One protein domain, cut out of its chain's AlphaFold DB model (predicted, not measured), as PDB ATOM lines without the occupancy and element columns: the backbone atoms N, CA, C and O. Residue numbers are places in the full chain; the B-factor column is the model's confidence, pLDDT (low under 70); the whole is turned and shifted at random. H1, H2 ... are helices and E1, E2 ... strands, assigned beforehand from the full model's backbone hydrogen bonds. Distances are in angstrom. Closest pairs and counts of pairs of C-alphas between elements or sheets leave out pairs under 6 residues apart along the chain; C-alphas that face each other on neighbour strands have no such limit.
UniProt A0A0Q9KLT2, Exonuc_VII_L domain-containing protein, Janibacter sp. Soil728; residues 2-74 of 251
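This is residues 2 to 74 of the 251 residues of the protein "Exonuc_VII_L domain-containing protein" of Janibacter sp. Soil728 (UniProt A0A0Q9KLT2). A very small parallel sheet, E1 beside E2 with the short stretch 70 to 71 paired along E2, has helices over one face and its other face bare. H2 and H3 cover that face, and H1 packs on H2 with the two side by side, while the long loop of residues 24 to 37 and the turn round Gly 15 reach toward opposite ends of the longest axis. The printed part has 73 residues with three named helices and two named strands, in the order H1, E1, H2, E2, H3; the class is mixed, helices and strands, and under half of the residues, 32, are in named elements. The whole is compact, with a radius of gyration of the C-alphas of 11.5 A, yet elongated in outline, spanning 34 by 20 by 18 A.

H1, residues 2 to 11, begins at C-alpha 2 at (150.059, 106.901, 147.157) and is 14.5 A long from first to last C-alpha. E1 follows as residues 20 to 23, 9.6 A long, with C-alpha 20 at (136.260, 106.977, 142.968). H2, residues 38 to 46, is 12.1 A long. E2, residues 51 to 54, is 10.4 A long. H3, residues 63 to 67, is 6.2 A long and ends at C-alpha 67 at (144.190, 116.711, 139.773).

E1 and E2 are parallel neighbours, with 20 degrees between their directions. The C-alphas of Ala 21 and Val 52 face each other at 4.8 A. N 22 and O 52 are within hydrogen-bond range at 2.8 A, as are N 54 and O 22 at 2.9 A. Residues 52 to 53 of E2 also pair, parallel, with residues 70 to 71. E1, H2 and E2 form a strand-helix-strand unit, two parallel neighbour strands with a helix between them along the chain, and its crossover is right-handed. The closest C-alphas of E2 and H3, those of Thr 53 and Asp 65, are 5.8 A apart. H2 and H3 touch, the closest C-alphas being those of Ala 41 and Ala 64 at 5.1 A. H1 and H2 touch, closest at the C-alphas of Ala 6 and Leu 40, 4.8 A. They run the same way at a shallow tilt of 26 degrees. H1 and H3 are apart. In H1, H2 and H3 every O i to N i+4 pair is within hydrogen-bond range.

The C-alphas farthest apart in the domain, those of Gly 15 and Asp 28, are 35.2 A from each other. The printed part has no cut. The link from E1 to H2, 14 residues, is long, and the link from H2 to E2, 4 residues, is tight. The mean pLDDT of the printed part is 86.4, and residues 26 to 31 and 57 to 60 are under 70.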
ATOM      1  N   ALA A   2     150.313 106.183 148.419       76.69
ATOM      2  CA  ALA A   2     150.059 106.901 147.157       76.69
ATOM      3  C   ALA A   2     150.291 106.071 145.884       76.69
ATOM      4  O   ALA A   2     149.457 106.100 144.983       76.69
ATOM      5  N   GLN A   3     151.365 105.273 145.844       82.75
ATOM      6  CA  GLN A   3     151.628 104.369 144.718       82.75
ATOM      7  C   GLN A   3     150.504 103.342 144.537       82.75
ATOM      8  O   GLN A   3     150.022 103.154 143.433       82.75
ATOM      9  N   GLY A   4     150.006 102.752 145.629       86.56
ATOM     10  CA  GLY A   4     148.902 101.791 145.558       86.56
ATOM     11  C   GLY A   4     147.593 102.414 145.064       86.56
ATOM     12  O   GLY A   4     146.821 101.752 144.380       86.56
ATOM     13  N   CYS A   5     147.348 103.695 145.363       87.88
ATOM     14  CA  CYS A   5     146.225 104.428 144.777       87.88
ATOM     15  C   CYS A   5     146.424 104.671 143.275       87.88
ATOM     16  O   CYS A   5     145.470 104.531 142.518       87.88
ATOM     17  N   ALA A   6     147.638 105.023 142.843       89.81
ATOM     18  CA  ALA A   6     147.949 105.221 141.431       89.81
ATOM     19  C   ALA A   6     147.794 103.920 140.628       89.81
ATOM     20  O   ALA A   6     147.152 103.926 139.580       89.81
ATOM     21  N   ASP A   7     148.299 102.808 141.163       91.81
ATOM     22  CA  ASP A   7     148.186 101.484 140.547       91.81
ATOM     23  C   ASP A   7     146.710 101.055 140.445       91.81
ATOM     24  O   ASP A   7     146.253 100.641 139.384       91.81
ATOM     25  N   PHE A   8     145.918 101.263 141.507       92.88
ATOM     26  CA  PHE A   8     144.474 100.994 141.479       92.88
ATOM     27  C   PHE A   8     143.741 101.807 140.403       92.88
ATOM     28  O   PHE A   8     142.867 101.281 139.719       92.88
ATOM     29  N   LEU A   9     144.083 103.089 140.246       93.19
ATOM     30  CA  LEU A   9     143.485 103.938 139.216       93.19
ATOM     31  C   LEU A   9     143.891 103.512 137.800       93.19
ATOM     32  O   LEU A   9     143.096 103.669 136.876       93.19
ATOM     33  N   ALA A  10     145.101 102.978 137.631       90.75
ATOM     34  CA  ALA A  10     145.583 102.471 136.351       90.75
ATOM     35  C   ALA A  10     144.864 101.179 135.921       90.75
ATOM     36  O   ALA A  10     144.676 100.960 134.725       90.75
ATOM     37  N   ASP A  11     144.429 100.367 136.886       92.81
ATOM     38  CA  ASP A  11     143.713  99.110 136.643       92.81
ATOM     39  C   ASP A  11     142.201  99.296 136.395       92.81
ATOM     40  O   ASP A  11     141.522  98.358 135.972       92.81
ATOM     41  N   LEU A  12     141.649 100.491 136.640       93.19
ATOM     42  CA  LEU A  12     140.219 100.761 136.469       93.19
ATOM     43  C   LEU A  12     139.797 100.816 134.997       93.19
ATOM     44  O   LEU A  12     140.420 101.475 134.164       93.19
ATOM     45  N   SER A  13     138.645 100.215 134.705       92.75
ATOM     46  CA  SER A  13     137.968 100.282 133.410       92.75
ATOM     47  C   SER A  13     136.664 101.100 133.473       92.75
ATOM     48  O   SER A  13     136.037 101.224 134.532       92.75
ATOM     49  N   PRO A  14     136.198 101.669 132.340       89.88
ATOM     50  CA  PRO A  14     134.907 102.351 132.284       89.88
ATOM     51  C   PRO A  14     133.757 101.433 132.727       89.88
ATOM     52  O   PRO A  14     133.511 100.398 132.110       89.88
ATOM     53  N   GLY A  15     133.014 101.844 133.758       88.88
ATOM     54  CA  GLY A  15     131.868 101.097 134.293       88.88
ATOM     55  C   GLY A  15     132.153 100.278 135.555       88.88
ATOM     56  O   GLY A  15     131.195  99.813 136.171       88.88
ATOM     57  N   ASP A  16     133.414 100.164 135.983       90.94
ATOM     58  CA  ASP A  16     133.776  99.483 137.237       90.94
ATOM     59  C   ASP A  16     133.250 100.226 138.475       90.94
ATOM     60  O   ASP A  16     132.884  99.615 139.480       90.94
ATOM     61  N   ALA A  17     133.174 101.556 138.393       92.00
ATOM     62  CA  ALA A  17     132.582 102.413 139.410       92.00
ATOM     63  C   ALA A  17     131.940 103.660 138.781       92.00
ATOM     64  O   ALA A  17     132.359 104.130 137.723       92.00
ATOM     65  N   ASP A  18     130.935 104.225 139.460       91.25
ATOM     66  CA  ASP A  18     130.349 105.522 139.090       91.25
ATOM     67  C   ASP A  18     131.282 106.697 139.440       91.25
ATOM     68  O   ASP A  18     131.257 107.740 138.784       91.25
ATOM     69  N   VAL A  19     132.058 106.551 140.518       93.06
ATOM     70  CA  VAL A  19     132.972 107.561 141.061       93.06
ATOM     71  C   VAL A  19     133.977 106.892 142.000       93.06
ATOM     72  O   VAL A  19     133.618 105.975 142.743       93.06
ATOM     73  N   VAL A  20     135.219 107.370 142.007       94.69
ATOM     74  CA  VAL A  20     136.260 106.977 142.968       94.69
ATOM     75  C   VAL A  20     136.467 108.116 143.957       94.69
ATOM     76  O   VAL A  20     136.586 109.269 143.554       94.69
ATOM     77  N   ALA A  21     136.524 107.810 145.251       93.56
ATOM     78  CA  ALA A  21     136.810 108.795 146.287       93.56
ATOM     79  C   ALA A  21     138.144 108.477 146.971       93.56
ATOM     80  O   ALA A  21     138.276 107.440 147.619       93.56
ATOM     81  N   ILE A  22     139.116 109.383 146.857       92.62
ATOM     82  CA  ILE A  22     140.375 109.310 147.601       92.62
ATOM     83  C   ILE A  22     140.194 110.134 148.871       92.62
ATOM     84  O   ILE A  22     140.138 111.362 148.839       92.62
ATOM     85  N   ILE A  23     140.054 109.449 149.998       90.38
ATOM     86  CA  ILE A  23     139.815 110.080 151.294       90.38
ATOM     87  C   ILE A  23     140.928 109.733 152.267       90.38
ATOM     88  O   ILE A  23     141.456 108.620 152.268       90.38
ATOM     89  N   ARG A  24     141.246 110.686 153.136       85.56
ATOM     90  CA  ARG A  24     142.207 110.497 154.218       85.56
ATOM     91  C   ARG A  24     141.468 110.490 155.555       85.56
ATOM     92  O   ARG A  24     140.592 111.316 155.782       85.56
ATOM     93  N   GLY A  25     141.811 109.573 156.460       73.88
ATOM     94  CA  GLY A  25     141.354 109.661 157.855       73.88
ATOM     95  C   GLY A  25     141.884 110.929 158.546       73.88
ATOM     96  O   GLY A  25     142.898 111.485 158.128       73.88
ATOM     97  N   GLY A  26     141.224 111.400 159.607       66.50
ATOM     98  CA  GLY A  26     141.712 112.559 160.372       66.50
ATOM     99  C   GLY A  26     143.092 112.310 161.008       66.50
ATOM    100  O   GLY A  26     143.362 111.198 161.457       66.50
ATOM    101  N   GLY A  27     143.961 113.331 161.046       65.00
ATOM    102  CA  GLY A  27     145.296 113.262 161.663       65.00
ATOM    103  C   GLY A  27     146.233 114.422 161.278       65.00
ATOM    104  O   GLY A  27     145.888 115.241 160.429       65.00
ATOM    105  N   ASP A  28     147.421 114.470 161.894       59.44
ATOM    106  CA  ASP A  28     148.419 115.553 161.777       59.44
ATOM    107  C   ASP A  28     148.901 115.838 160.342       59.44
ATOM    108  O   ASP A  28     148.889 114.964 159.473       59.44
ATOM    109  N   LYS A  29     149.397 117.059 160.090       61.41
ATOM    110  CA  LYS A  29     149.847 117.535 158.764       61.41
ATOM    111  C   LYS A  29     150.849 116.614 158.046       61.41
ATOM    112  O   LYS A  29     150.846 116.578 156.823       61.41
ATOM    113  N   ALA A  30     151.622 115.810 158.779       58.09
ATOM    114  CA  ALA A  30     152.625 114.893 158.227       58.09
ATOM    115  C   ALA A  30     152.070 113.861 157.220       58.09
ATOM    116  O   ALA A  30     152.799 113.395 156.355       58.09
ATOM    117  N   GLY A  31     150.780 113.511 157.289       65.56
ATOM    118  CA  GLY A  31     150.164 112.578 156.332       65.56
ATOM    119  C   GLY A  31     149.666 113.217 155.028       65.56
ATOM    120  O   GLY A  31     148.959 112.550 154.278       65.56
ATOM    121  N   LEU A  32     149.935 114.507 154.789       72.69
ATOM    122  CA  LEU A  32     149.477 115.217 153.589       72.69
ATOM    123  C   LEU A  32     150.489 115.137 152.435       72.69
ATOM    124  O   LEU A  32     150.079 115.077 151.280       72.69
ATOM    125  N   GLU A  33     151.787 115.070 152.753       77.69
ATOM    126  CA  GLU A  33     152.887 115.000 151.774       77.69
ATOM    127  C   GLU A  33     152.776 113.777 150.860       77.69
ATOM    128  O   GLU A  33     153.134 113.828 149.689       77.69
ATOM    129  N   GLU A  34     152.203 112.679 151.359       82.12
ATOM    130  CA  GLU A  34     151.992 111.477 150.555       82.12
ATOM    131  C   GLU A  34     151.030 111.715 149.374       82.12
ATOM    132  O   GLU A  34     151.144 111.056 148.341       82.12
ATOM    133  N   PHE A  35     150.121 112.685 149.481       87.00
ATOM    134  CA  PHE A  35     149.183 113.039 148.414       87.00
ATOM    135  C   PHE A  35     149.727 114.117 147.459       87.00
ATOM    136  O   PHE A  35     149.099 114.402 146.437       87.00
ATOM    137  N   ASP A  36     150.910 114.674 147.739       88.56
ATOM    138  CA  ASP A  36     151.640 115.587 146.853       88.56
ATOM    139  C   ASP A  36     152.580 114.808 145.912       88.56
ATOM    140  O   ASP A  36     153.796 114.982 145.888       88.56
ATOM    141  N   ASN A  37     152.009 113.857 145.164       90.44
ATOM    142  CA  ASN A  37     152.757 112.930 144.317       90.44
ATOM    143  C   ASN A  37     152.328 113.046 142.844       90.44
ATOM    144  O   ASN A  37     151.155 112.879 142.500       90.44
ATOM    145  N   ALA A  38     153.299 113.293 141.959       92.00
ATOM    146  CA  ALA A  38     153.078 113.453 140.522       92.00
ATOM    147  C   ALA A  38     152.544 112.188 139.827       92.00
ATOM    148  O   ALA A  38     151.800 112.298 138.852       92.00
ATOM    149  N   ASP A  39     152.897 110.994 140.303       92.88
ATOM    150  CA  ASP A  39     152.401 109.726 139.756       92.88
ATOM    151  C   ASP A  39     150.925 109.536 140.086       92.88
ATOM    152  O   ASP A  39     150.128 109.223 139.202       92.88
ATOM    153  N   LEU A  40     150.537 109.839 141.328       93.50
ATOM    154  CA  LEU A  40     149.137 109.825 141.744       93.50
ATOM    155  C   LEU A  40     148.317 110.859 140.965       93.50
ATOM    156  O   LEU A  40     147.250 110.532 140.456       93.50
ATOM    157  N   ALA A  41     148.822 112.082 140.808       94.38
ATOM    158  CA  ALA A  41     148.140 113.122 140.043       94.38
ATOM    159  C   ALA A  41     147.951 112.741 138.564       94.38
ATOM    160  O   ALA A  41     146.874 112.944 138.000       94.38
ATOM    161  N   ARG A  42     148.969 112.129 137.942       94.94
ATOM    162  CA  ARG A  42     148.867 111.598 136.575       94.94
ATOM    163  C   ARG A  42     147.851 110.466 136.478       94.94
ATOM    164  O   ARG A  42     147.066 110.458 135.534       94.94
ATOM    165  N   ALA A  43     147.831 109.558 137.450       95.25
ATOM    166  CA  ALA A  43     146.858 108.471 137.498       95.25
ATOM    167  C   ALA A  43     145.423 108.993 137.685       95.25
ATOM    168  O   ALA A  43     144.512 108.546 136.993       95.25
ATOM    169  N   ILE A  44     145.219 109.998 138.544       95.88
ATOM    170  CA  ILE A  44     143.925 110.675 138.718       95.88
ATOM    171  C   ILE A  44     143.473 111.321 137.408       95.88
ATOM    172  O   ILE A  44     142.323 111.152 137.007       95.88
ATOM    173  N   HIS A  45     144.373 112.032 136.725       94.19
ATOM    174  CA  HIS A  45     144.063 112.691 135.458       94.19
ATOM    175  C   HIS A  45     143.745 111.697 134.330       94.19
ATOM    176  O   HIS A  45     142.882 111.963 133.499       94.19
ATOM    177  N   ALA A  46     144.435 110.554 134.304       94.56
ATOM    178  CA  ALA A  46     144.232 109.501 133.311       94.56
ATOM    179  C   ALA A  46     143.051 108.566 133.632       94.56
ATOM    180  O   ALA A  46     142.695 107.736 132.795       94.56
ATOM    181  N   SER A  47     142.451 108.680 134.821       94.62
ATOM    182  CA  SER A  47     141.386 107.789 135.278       94.62
ATOM    183  C   SER A  47     140.158 107.847 134.352       94.62
ATOM    184  O   SER A  47     139.626 108.935 134.110       94.62
ATOM    185  N   PRO A  48     139.631 106.697 133.883       93.50
ATOM    186  CA  PRO A  48     138.401 106.649 133.088       93.50
ATOM    187  C   PRO A  48     137.131 106.869 133.925       93.50
ATOM    188  O   PRO A  48     136.046 107.056 133.369       93.50
ATOM    189  N   VAL A  49     137.251 106.827 135.254       95.06
ATOM    190  CA  VAL A  49     136.165 107.062 136.211       95.06
ATOM    191  C   VAL A  49     136.406 108.397 136.928       95.06
ATOM    192  O   VAL A  49     137.544 108.665 137.323       95.06
ATOM    193  N   PRO A  50     135.370 109.234 137.154       94.12
ATOM    194  CA  PRO A  50     135.522 110.480 137.898       94.12
ATOM    195  C   PRO A  50     136.107 110.243 139.292       94.12
ATOM    196  O   PRO A  50     135.598 109.425 140.059       94.12
ATOM    197  N   VAL A  51     137.155 110.989 139.634       95.31
ATOM    198  CA  VAL A  51     137.829 110.910 140.936       95.31
ATOM    199  C   VAL A  51     137.527 112.157 141.756       95.31
ATOM    200  O   VAL A  51     137.722 113.273 141.272       95.31
ATOM    201  N   VAL A  52     137.086 111.978 142.999       95.25
ATOM    202  CA  VAL A  52     136.907 113.047 143.987       95.25
ATOM    203  C   VAL A  52     137.848 112.849 145.167       95.25
ATOM    204  O   VAL A  52     138.163 111.715 145.527       95.25
ATOM    205  N   THR A  53     138.275 113.934 145.800       93.69
ATOM    206  CA  THR A  53     139.160 113.870 146.968       93.69
ATOM    207  C   THR A  53     138.498 114.438 148.216       93.69
ATOM    208  O   THR A  53     137.656 115.334 148.162       93.69
ATOM    209  N   GLY A  54     138.868 113.878 149.363       90.81
ATOM    210  CA  GLY A  54     138.513 114.358 150.695       90.81
ATOM    211  C   GLY A  54     139.708 114.198 151.627       90.81
ATOM    212  O   GLY A  54     139.637 113.416 152.574       90.81
ATOM    213  N   ILE A  55     140.833 114.834 151.284       86.75
ATOM    214  CA  ILE A  55     142.151 114.560 151.881       86.75
ATOM    215  C   ILE A  55     142.498 115.533 153.022       86.75
ATOM    216  O   ILE A  55     143.025 115.087 154.042       86.75
ATOM    217  N   GLY A  56     142.206 116.835 152.901       70.75
ATOM    218  CA  GLY A  56     142.685 117.851 153.852       70.75
ATOM    219  C   GLY A  56     141.864 119.142 153.903       70.75
ATOM    220  O   GLY A  56     140.941 119.332 153.119       70.75
ATOM    221  N   HIS A  57     142.199 120.029 154.849       68.50
ATOM    222  CA  HIS A  57     141.493 121.293 155.093       68.50
ATOM    223  C   HIS A  57     141.658 122.298 153.941       68.50
ATOM    224  O   HIS A  57     142.636 122.266 153.210       68.50
ATOM    225  N   ARG A  58     140.719 123.252 153.833       58.62
ATOM    226  CA  ARG A  58     140.586 124.243 152.742       58.62
ATOM    227  C   ARG A  58     141.874 125.011 152.366       58.62
ATOM    228  O   ARG A  58     141.932 125.548 151.267       58.62
ATOM    229  N   GLU A  59     142.856 125.091 153.259       66.50
ATOM    230  CA  GLU A  59     144.104 125.850 153.077       66.50
ATOM    231  C   GLU A  59     145.290 124.992 152.602       66.50
ATOM    232  O   GLU A  59     146.216 125.535 152.006       66.50
ATOM    233  N   ASP A  60     145.247 123.671 152.797       69.44
ATOM    234  CA  ASP A  60     146.328 122.755 152.424       69.44
ATOM    235  C   ASP A  60     145.883 121.916 151.197       69.44
ATOM    236  O   ASP A  60     145.337 120.822 151.344       69.44
ATOM    237  N   ILE A  61     146.062 122.452 149.980       77.75
ATOM    238  CA  ILE A  61     145.704 121.774 148.713       77.75
ATOM    239  C   ILE A  61     146.859 120.869 148.269       77.75
ATOM    240  O   ILE A  61     147.956 121.362 148.011       77.75
ATOM    241  N   SER A  62     146.607 119.564 148.131       87.62
ATOM    242  CA  SER A  62     147.586 118.610 147.585       87.62
ATOM    243  C   SER A  62     147.538 118.536 146.052       87.62
ATOM    244  O   SER A  62     146.535 118.897 145.428       87.62
ATOM    245  N   LEU A  63     148.589 118.006 145.417       90.25
ATOM    246  CA  LEU A  63     148.565 117.753 143.972       90.25
ATOM    247  C   LEU A  63     147.458 116.765 143.563       90.25
ATOM    248  O   LEU A  63     146.879 116.908 142.487       90.25
ATOM    249  N   ALA A  64     147.106 115.810 144.432       91.00
ATOM    250  CA  ALA A  64     145.954 114.937 144.222       91.00
ATOM    251  C   ALA A  64     144.624 115.714 144.207       91.00
ATOM    252  O   ALA A  64     143.788 115.458 143.341       91.00
ATOM    253  N   ASP A  65     144.439 116.686 145.110       91.56
ATOM    254  CA  ASP A  65     143.254 117.558 145.120       91.56
ATOM    255  C   ASP A  65     143.175 118.420 143.858       91.56
ATOM    256  O   ASP A  65     142.097 118.600 143.294       91.56
ATOM    257  N   ALA A  66     144.319 118.923 143.391       90.88
ATOM    258  CA  ALA A  66     144.397 119.721 142.172       90.88
ATOM    259  C   ALA A  66     144.104 118.902 140.901       90.88
ATOM    260  O   ALA A  66     143.567 119.441 139.934       90.88
ATOM    261  N   ALA A  67     144.453 117.613 140.893       93.69
ATOM    262  CA  ALA A  67     144.190 116.711 139.773       93.69
ATOM    263  C   ALA A  67     142.761 116.137 139.773       93.69
ATOM    264  O   ALA A  67     142.284 115.682 138.731       93.69
ATOM    265  N   ALA A  68     142.081 116.126 140.922       94.19
ATOM    266  CA  ALA A  68     140.755 115.540 141.073       94.19
ATOM    267  C   ALA A  68     139.657 116.333 140.345       94.19
ATOM    268  O   ALA A  68     139.738 117.541 140.144       94.19
ATOM    269  N   HIS A  69     138.560 115.648 140.008       94.81
ATOM    270  CA  HIS A  69     137.389 116.271 139.383       94.81
ATOM    271  C   HIS A  69     136.629 117.172 140.364       94.81
ATOM    272  O   HIS A  69     135.998 118.148 139.962       94.81
ATOM    273  N   ALA A  70     136.665 116.828 141.652       93.19
ATOM    274  CA  ALA A  70     136.186 117.676 142.732       93.19
ATOM    275  C   ALA A  70     136.962 117.365 144.014       93.19
ATOM    276  O   ALA A  70     137.073 116.201 144.400       93.19
ATOM    277  N   ALA A  71     137.436 118.408 144.686       91.94
ATOM    278  CA  ALA A  71     138.112 118.305 145.970       91.94
ATOM    279  C   ALA A  71     137.229 118.860 147.088       91.94
ATOM    280  O   ALA A  71     136.641 119.940 146.964       91.94
ATOM    281  N   PHE A  72     137.138 118.117 148.187       91.00
ATOM    282  CA  PHE A  72     136.370 118.490 149.366       91.00
ATOM    283  C   PHE A  72     137.287 118.636 150.589       91.00
ATOM    284  O   PHE A  72     138.145 117.783 150.812       91.00
ATOM    285  N   PRO A  73     137.059 119.652 151.441       87.44
ATOM    286  CA  PRO A  73     137.861 119.904 152.640       87.44
ATOM    287  C   PRO A  73     137.909 118.769 153.673       87.44
ATOM    288  O   PRO A  73     138.721 118.791 154.593       87.44
ATOM    289  N   THR A  74     136.964 117.829 153.628       85.62
ATOM    290  CA  THR A  74     136.930 116.697 154.560       85.62
ATOM    291  C   THR A  74     136.310 115.467 153.898       85.62
ATOM    292  O   THR A  74     135.443 115.610 153.025       85.62
TER     293      THR A  74